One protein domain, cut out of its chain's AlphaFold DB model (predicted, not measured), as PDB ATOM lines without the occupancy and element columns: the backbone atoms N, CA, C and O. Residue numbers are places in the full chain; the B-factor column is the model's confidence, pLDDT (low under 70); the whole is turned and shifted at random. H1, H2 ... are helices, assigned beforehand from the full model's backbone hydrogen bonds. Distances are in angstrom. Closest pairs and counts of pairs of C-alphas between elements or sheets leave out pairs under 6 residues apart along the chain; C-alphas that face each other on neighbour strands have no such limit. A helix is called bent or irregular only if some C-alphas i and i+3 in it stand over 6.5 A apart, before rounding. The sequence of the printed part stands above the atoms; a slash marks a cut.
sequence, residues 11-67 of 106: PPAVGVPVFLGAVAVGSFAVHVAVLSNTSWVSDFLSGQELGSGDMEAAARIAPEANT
ATOM      1  N   PRO A  11     -14.188 -14.892 -26.885       92.81
ATOM      2  CA  PRO A  11     -13.938 -14.898 -25.450       92.81
ATOM      3  C   PRO A  11     -14.767 -13.808 -24.738       92.81
ATOM      4  O   PRO A  11     -14.725 -12.639 -25.144       92.81
ATOM      5  N   PRO A  12     -15.480 -14.133 -23.641       90.94
ATOM      6  CA  PRO A  12     -16.367 -13.189 -22.955       90.94
ATOM      7  C   PRO A  12     -15.635 -11.999 -22.333       90.94
ATOM      8  O   PRO A  12     -16.184 -10.901 -22.304       90.94
ATOM      9  N   ALA A  13     -14.379 -12.184 -21.915       93.38
ATOM     10  CA  ALA A  13     -13.551 -11.122 -21.345       93.38
ATOM     11  C   ALA A  13     -13.284  -9.957 -22.317       93.38
ATOM     12  O   ALA A  13     -13.008  -8.852 -21.866       93.38
ATOM     13  N   VAL A  14     -13.383 -10.182 -23.634       93.56
ATOM     14  CA  VAL A  14     -13.216  -9.134 -24.656       93.56
ATOM     15  C   VAL A  14     -14.554  -8.792 -25.306       93.56
ATOM     16  O   VAL A  14     -14.886  -7.618 -25.452       93.56
ATOM     17  N   GLY A  15     -15.361  -9.797 -25.656       91.12
ATOM     18  CA  GLY A  15     -16.612  -9.560 -26.373       91.12
ATOM     19  C   GLY A  15     -17.683  -8.850 -25.538       91.12
ATOM     20  O   GLY A  15     -18.385  -8.001 -26.082       91.12
ATOM     21  N   VAL A  16     -17.791  -9.122 -24.228       94.44
ATOM     22  CA  VAL A  16     -18.768  -8.423 -23.369       94.44
ATOM     23  C   VAL A  16     -18.405  -6.940 -23.206       94.44
ATOM     24  O   VAL A  16     -19.274  -6.108 -23.475       94.44
ATOM     25  N   PRO A  17     -17.157  -6.562 -22.845       95.25
ATOM     26  CA  PRO A  17     -16.787  -5.148 -22.783       95.25
ATOM     27  C   PRO A  17     -16.949  -4.414 -24.116       95.25
ATOM     28  O   PRO A  17     -17.471  -3.302 -24.128       95.25
ATOM     29  N   VAL A  18     -16.567  -5.030 -25.242       96.00
ATOM     30  CA  VAL A  18     -16.721  -4.417 -26.574       96.00
ATOM     31  C   VAL A  18     -18.194  -4.215 -26.926       96.00
ATOM     32  O   VAL A  18     -18.558  -3.151 -27.424       96.00
ATOM     33  N   PHE A  19     -19.057  -5.192 -26.636       94.38
ATOM     34  CA  PHE A  19     -20.492  -5.076 -26.887       94.38
ATOM     35  C   PHE A  19     -21.121  -3.939 -26.074       94.38
ATOM     36  O   PHE A  19     -21.802  -3.082 -26.636       94.38
ATOM     37  N   LEU A  20     -20.853  -3.887 -24.767       96.44
ATOM     38  CA  LEU A  20     -21.366  -2.813 -23.912       96.44
ATOM     39  C   LEU A  20     -20.790  -1.448 -24.306       96.44
ATOM     40  O   LEU A  20     -21.518  -0.457 -24.297       96.44
ATOM     41  N   GLY A  21     -19.521  -1.396 -24.718       97.06
ATOM     42  CA  GLY A  21     -18.894  -0.186 -25.244       97.06
ATOM     43  C   GLY A  21     -19.568   0.313 -26.522       97.06
ATOM     44  O   GLY A  21     -19.906   1.491 -26.615       97.06
ATOM     45  N   ALA A  22     -19.840  -0.578 -27.478       96.62
ATOM     46  CA  ALA A  22     -20.545  -0.224 -28.709       96.62
ATOM     47  C   ALA A  22     -21.956   0.317 -28.427       96.62
ATOM     48  O   ALA A  22     -22.360   1.319 -29.017       96.62
ATOM     49  N   VAL A  23     -22.685  -0.294 -27.486       97.25
ATOM     50  CA  VAL A  23     -24.011   0.187 -27.063       97.25
ATOM     51  C   VAL A  23     -23.921   1.562 -26.395       97.25
ATOM     52  O   VAL A  23     -24.734   2.436 -26.694       97.25
ATOM     53  N   ALA A  24     -22.922   1.788 -25.538       97.62
ATOM     54  CA  ALA A  24     -22.714   3.081 -24.890       97.62
ATOM     55  C   ALA A  24     -22.407   4.191 -25.909       97.62
ATOM     56  O   ALA A  24     -23.040   5.247 -25.874       97.62
ATOM     57  N   VAL A  25     -21.496   3.936 -26.854       97.75
ATOM     58  CA  VAL A  25     -21.151   4.889 -27.923       97.75
ATOM     59  C   VAL A  25     -22.352   5.151 -28.831       97.75
ATOM     60  O   VAL A  25     -22.633   6.305 -29.145       97.75
ATOM     61  N   GLY A  26     -23.095   4.108 -29.213       97.31
ATOM     62  CA  GLY A  26     -24.305   4.249 -30.025       97.31
ATOM     63  C   GLY A  26     -25.380   5.091 -29.336       97.31
ATOM     64  O   GLY A  26     -25.904   6.026 -29.937       97.31
ATOM     65  N   SER A  27     -25.661   4.818 -28.056       97.19
ATOM     66  CA  SER A  27     -26.603   5.612 -27.258       97.19
ATOM     67  C   SER A  27     -26.170   7.076 -27.180       97.19
ATOM     68  O   SER A  27     -26.967   7.975 -27.453       97.19
ATOM     69  N   PHE A  28     -24.894   7.329 -26.883       96.19
ATOM     70  CA  PHE A  28     -24.358   8.685 -26.813       96.19
ATOM     71  C   PHE A  28     -24.481   9.430 -28.149       96.19
ATOM     72  O   PHE A  28     -24.932  10.574 -28.172       96.19
ATOM     73  N   ALA A  29     -24.161   8.777 -29.270       96.75
ATOM     74  CA  ALA A  29     -24.280   9.375 -30.597       96.75
ATOM     75  C   ALA A  29     -25.724   9.792 -30.922       96.75
ATOM     76  O   ALA A  29     -25.940  10.884 -31.444       96.75
ATOM     77  N   VAL A  30     -26.716   8.968 -30.561       95.69
ATOM     78  CA  VAL A  30     -28.135   9.320 -30.730       95.69
ATOM     79  C   VAL A  30     -28.500  10.542 -29.886       95.69
ATOM     80  O   VAL A  30     -29.145  11.451 -30.400       95.69
ATOM     81  N   HIS A  31     -28.049  10.625 -28.632       94.38
ATOM     82  CA  HIS A  31     -28.313  11.799 -27.790       94.38
ATOM     83  C   HIS A  31     -27.713  13.077 -28.381       94.38
ATOM     84  O   HIS A  31     -28.394  14.099 -28.444       94.38
ATOM     85  N   VAL A  32     -26.469  13.019 -28.869       93.75
ATOM     86  CA  VAL A  32     -25.823  14.160 -29.536       93.75
ATOM     87  C   VAL A  32     -26.576  14.553 -30.807       93.75
ATOM     88  O   VAL A  32     -26.768  15.742 -31.061       93.75
ATOM     89  N   ALA A  33     -27.042  13.577 -31.590       92.62
ATOM     90  CA  ALA A  33     -27.824  13.839 -32.791       92.62
ATOM     91  C   ALA A  33     -29.150  14.543 -32.468       92.62
ATOM     92  O   ALA A  33     -29.474  15.529 -33.123       92.62
ATOM     93  N   VAL A  34     -29.883  14.095 -31.443       91.25
ATOM     94  CA  VAL A  34     -31.132  14.752 -31.020       91.25
ATOM     95  C   VAL A  34     -30.843  16.161 -30.504       91.25
ATOM     96  O   VAL A  34     -31.501  17.101 -30.936       91.25
ATOM     97  N   LEU A  35     -29.819  16.339 -29.666       89.62
ATOM     98  CA  LEU A  35     -29.436  17.659 -29.156       89.62
ATOM     99  C   LEU A  35     -29.049  18.641 -30.274       89.62
ATOM    100  O   LEU A  35     -29.339  19.826 -30.173       89.62
ATOM    101  N   SER A  36     -28.394  18.158 -31.333       87.56
ATOM    102  CA  SER A  36     -27.879  19.018 -32.410       87.56
ATOM    103  C   SER A  36     -28.892  19.285 -33.525       87.56
ATOM    104  O   SER A  36     -28.733  20.252 -34.262       87.56
ATOM    105  N   ASN A  37     -29.900  18.423 -33.692       85.56
ATOM    106  CA  ASN A  37     -30.887  18.534 -34.774       85.56
ATOM    107  C   ASN A  37     -32.284  18.930 -34.280       85.56
ATOM    108  O   ASN A  37     -33.181  19.112 -35.097       85.56
ATOM    109  N   THR A  38     -32.495  19.030 -32.966       82.69
ATOM    110  CA  THR A  38     -33.783  19.428 -32.393       82.69
ATOM    111  C   THR A  38     -33.586  20.537 -31.365       82.69
ATOM    112  O   THR A  38     -32.659  20.498 -30.560       82.69
ATOM    113  N   SER A  39     -34.467  21.532 -31.395       81.94
ATOM    114  CA  SER A  39     -34.460  22.709 -30.515       81.94
ATOM    115  C   SER A  39     -34.863  22.373 -29.076       81.94
ATOM    116  O   SER A  39     -34.272  22.875 -28.123       81.94
ATOM    117  N   TRP A  40     -35.833  21.470 -28.905       82.81
ATOM    118  CA  TRP A  40     -36.489  21.237 -27.618       82.81
ATOM    119  C   TRP A  40     -35.535  20.777 -26.510       82.81
ATOM    120  O   TRP A  40     -35.737  21.136 -25.351       82.81
ATOM    121  N   VAL A  41     -34.494  19.997 -26.834       85.81
ATOM    122  CA  VAL A  41     -33.518  19.539 -25.828       85.81
ATOM    123  C   VAL A  41     -32.675  20.707 -25.332       85.81
ATOM    124  O   VAL A  41     -32.437  20.831 -24.132       85.81
ATOM    125  N   SER A  42     -32.227  21.564 -26.251       85.38
ATOM    126  CA  SER A  42     -31.445  22.755 -25.919       85.38
ATOM    127  C   SER A  42     -32.265  23.720 -25.066       85.38
ATOM    128  O   SER A  42     -31.778  24.209 -24.044       85.38
ATOM    129  N   ASP A  43     -33.528  23.924 -25.438       86.56
ATOM    130  CA  ASP A  43     -34.473  24.770 -24.710       86.56
ATOM    131  C   ASP A  43     -34.718  24.228 -23.295       86.56
ATOM    132  O   ASP A  43     -34.613  24.969 -22.317       86.56
ATOM    133  N   PHE A  44     -34.939  22.914 -23.169       85.62
ATOM    134  CA  PHE A  44     -35.125  22.243 -21.882       85.62
ATOM    135  C   PHE A  44     -33.910  22.397 -20.960       85.62
ATOM    136  O   PHE A  44     -34.063  22.754 -19.791       85.62
ATOM    137  N   LEU A  45     -32.697  22.161 -21.472       87.50
ATOM    138  CA  LEU A  45     -31.466  22.276 -20.680       87.50
ATOM    139  C   LEU A  45     -31.131  23.730 -20.311       87.50
ATOM    140  O   LEU A  45     -30.508  23.966 -19.277       87.50
ATOM    141  N   SER A  46     -31.567  24.693 -21.124       87.25
ATOM    142  CA  SER A  46     -31.389  26.132 -20.883       87.25
ATOM    143  C   SER A  46     -32.493  26.741 -20.007       87.25
ATOM    144  O   SER A  46     -32.439  27.933 -19.695       87.25
ATOM    145  N   GLY A  47     -33.497  25.949 -19.612       85.25
ATOM    146  CA  GLY A  47     -34.643  26.404 -18.822       85.25
ATOM    147  C   GLY A  47     -35.586  27.348 -19.575       85.25
ATOM    148  O   GLY A  47     -36.308  28.112 -18.937       85.25
ATOM    149  N   GLN A  48     -35.559  27.328 -20.908       82.00
ATOM    150  CA  GLN A  48     -36.449  28.116 -21.759       82.00
ATOM    151  C   GLN A  48     -37.754  27.362 -22.028       82.00
ATOM    152  O   GLN A  48     -37.839  26.140 -21.871       82.00
ATOM    153  N   GLU A  49     -38.794  28.087 -22.441       81.94
ATOM    154  CA  GLU A  49     -40.013  27.439 -22.920       81.94
ATOM    155  C   GLU A  49     -39.712  26.577 -24.157       81.94
ATOM    156  O   GLU A  49     -38.968  26.979 -25.053       81.94
ATOM    157  N   LEU A  50     -40.309  25.382 -24.217       78.19
ATOM    158  CA  LEU A  50     -40.136  24.462 -25.342       78.19
ATOM    159  C   LEU A  50     -40.554  25.132 -26.659       78.19
ATOM    160  O   LEU A  50     -41.704  25.566 -26.796       78.19
ATOM    161  N   GLY A  51     -39.639  25.159 -27.630       72.44
ATOM    162  CA  GLY A  51     -39.854  25.759 -28.947       72.44
ATOM    163  C   GLY A  51     -39.360  27.204 -29.055       72.44
ATOM    164  O   GLY A  51     -39.513  27.804 -30.115       72.44
ATOM    165  N   SER A  52     -38.752  27.764 -28.004       72.88
ATOM    166  CA  SER A  52     -38.104  29.081 -28.053       72.88
ATOM    167  C   SER A  52     -37.018  29.159 -29.134       72.88
ATOM    168  O   SER A  52     -36.988  30.135 -29.884       72.88
ATOM    169  N   GLY A  53     -36.206  28.108 -29.304       70.50
ATOM    170  CA  GLY A  53     -35.194  28.054 -30.361       70.50
ATOM    171  C   GLY A  53     -35.795  28.051 -31.772       70.50
ATOM    172  O   GLY A  53     -35.278  28.713 -32.675       70.50
ATOM    173  N   ASP A  54     -36.933  27.377 -31.963       69.38
ATOM    174  CA  ASP A  54     -37.648  27.374 -33.247       69.38
ATOM    175  C   ASP A  54     -38.329  28.721 -33.520       69.38
ATOM    176  O   ASP A  54     -38.367  29.181 -34.664       69.38
ATOM    177  N   MET A  55     -38.826  29.388 -32.473       67.00
ATOM    178  CA  MET A  55     -39.382  30.739 -32.563       67.00
ATOM    179  C   MET A  55     -38.311  31.768 -32.939       67.00
ATOM    180  O   MET A  55     -38.564  32.611 -33.801       67.00
ATOM    181  N   GLU A  56     -37.104  31.683 -32.369       67.56
ATOM    182  CA  GLU A  56     -35.977  32.535 -32.772       67.56
ATOM    183  C   GLU A  56     -35.537  32.267 -34.218       67.56
ATOM    184  O   GLU A  56     -35.260  33.210 -34.967       67.56
ATOM    185  N   ALA A  57     -35.491  31.001 -34.642       68.38
ATOM    186  CA  ALA A  57     -35.183  30.648 -36.027       68.38
ATOM    187  C   ALA A  57     -36.238  31.201 -37.004       68.38
ATOM    188  O   ALA A  57     -35.878  31.765 -38.041       68.38
ATOM    189  N   ALA A  58     -37.525  31.118 -36.654       65.38
ATOM    190  CA  ALA A  58     -38.616  31.689 -37.439       65.38
ATOM    191  C   ALA A  58     -38.555  33.228 -37.497       65.38
ATOM    192  O   ALA A  58     -38.737  33.808 -38.570       65.38
ATOM    193  N   ALA A  59     -38.215  33.889 -36.386       65.69
ATOM    194  CA  ALA A  59     -38.066  35.344 -36.323       65.69
ATOM    195  C   ALA A  59     -36.942  35.871 -37.236       65.69
ATOM    196  O   ALA A  59     -37.046  36.975 -37.768       65.69
ATOM    197  N   ARG A  60     -35.888  35.078 -37.491       69.38
ATOM    198  CA  ARG A  60     -34.842  35.446 -38.468       69.38
ATOM    199  C   ARG A  60     -35.319  35.402 -39.921       69.38
ATOM    200  O   ARG A  60     -34.750  36.102 -40.753       69.38
ATOM    201  N   ILE A  61     -36.316  34.576 -40.234       70.00
ATOM    202  CA  ILE A  61     -36.853  34.416 -41.596       70.00
ATOM    203  C   ILE A  61     -37.952  35.453 -41.867       70.00
ATOM    204  O   ILE A  61     -38.059  35.954 -42.986       70.00
ATOM    205  N   ALA A  62     -38.742  35.808 -40.850       62.56
ATOM    206  CA  ALA A  62     -39.812  36.795 -40.954       62.56
ATOM    207  C   ALA A  62     -39.856  37.695 -39.697       62.56
ATOM    208  O   ALA A  62     -40.589  37.392 -38.755       62.56
ATOM    209  N   PRO A  63     -39.105  38.814 -39.676       59.00
ATOM    210  CA  PRO A  63     -38.940  39.662 -38.486       59.00
ATOM    211  C   PRO A  63     -40.216  40.396 -38.035       59.00
ATOM    212  O   PRO A  63     -40.275  40.883 -36.913       59.00
ATOM    213  N   GLU A  64     -41.243  40.451 -38.886       56.22
ATOM    214  CA  GLU A  64     -42.512  41.161 -38.650       56.22
ATOM    215  C   GLU A  64     -43.705  40.193 -38.469       56.22
ATOM    216  O   GLU A  64     -44.863  40.612 -38.424       56.22
ATOM    217  N   ALA A  65     -43.462  38.876 -38.425       58.34
ATOM    218  CA  ALA A  65     -44.533  37.887 -38.330       58.34
ATOM    219  C   ALA A  65     -45.003  37.702 -36.878       58.34
ATOM    220  O   ALA A  65     -44.223  37.354 -35.994       58.34
ATOM    221  N   ASN A  66     -46.308  37.863 -36.636       53.91
ATOM    222  CA  ASN A  66     -46.920  37.471 -35.366       53.91
ATOM    223  C   ASN A  66     -46.852  35.945 -35.211       53.91
ATOM    224  O   ASN A  66     -47.452  35.203 -35.989       53.91
ATOM    225  N   THR A  67     -46.132  35.472 -34.193       54.47
ATOM    226  CA  THR A  67     -45.994  34.045 -33.885       54.47
ATOM    227  C   THR A  67     -47.253  33.521 -33.196       54.47
ATOM    228  O   THR A  67     -47.637  34.031 -32.144       54.47
TER     229      THR A  67
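This is residues 11 to 67 of the 106 residues of a protein of Marivita hallyeonensis (UniProt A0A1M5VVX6). Look first for a long helix, H1, whose residues 12 to 30 stick out as a straight arm from a small head, where the short H2 and H3 make a helical hairpin. The printed part has 57 residues, with three named helices in the order H1, H2, H3 and no named strand; the class is all helix, with 43 of the 57 printed residues in the helices. The whole is extended, with a radius of gyration of the C-alphas of 18.8 A and spans of 64 by 21 by 10 A.

H1, residues 12 to 37, and H2, residues 39 to 45, only just touch, with 3 pairs of C-alphas within 8 A, only at the corner by their tight link; H1 does so with residues 34 to 35 alone. Find their closest C-alphas at Leu 35 and Val 41, 5.6 A apart; their lines are only just about perpendicular, at 71 degrees. H2 and H3, residues 52 to 61, touch as a hairpin, opposite ways at a steep tilt of 40 degrees; their closest C-alphas, of Ser 39 and Gly 53, are 5.4 A apart. H1 and H3 are apart. Every O i to N i+4 pair is within hydrogen-bond range in H2, 21 of 22 in H1 and 5 of 6 in H3.

Find C-alpha 12 at (-16.367, -13.189, -22.955); H1 runs 36.8 A from there, neither bent nor irregular, but only just: C-alphas 13 and 16 are 6.2 A apart. H3 ends at C-alpha 61, (-36.853, 34.416, -41.596).

The C-alphas farthest apart, of Pro 11 and Glu 64, are 64.3 A apart. The printed part has no cut and no long link; pLDDT is under 70 at residues 54 to 60 and 62 to 67.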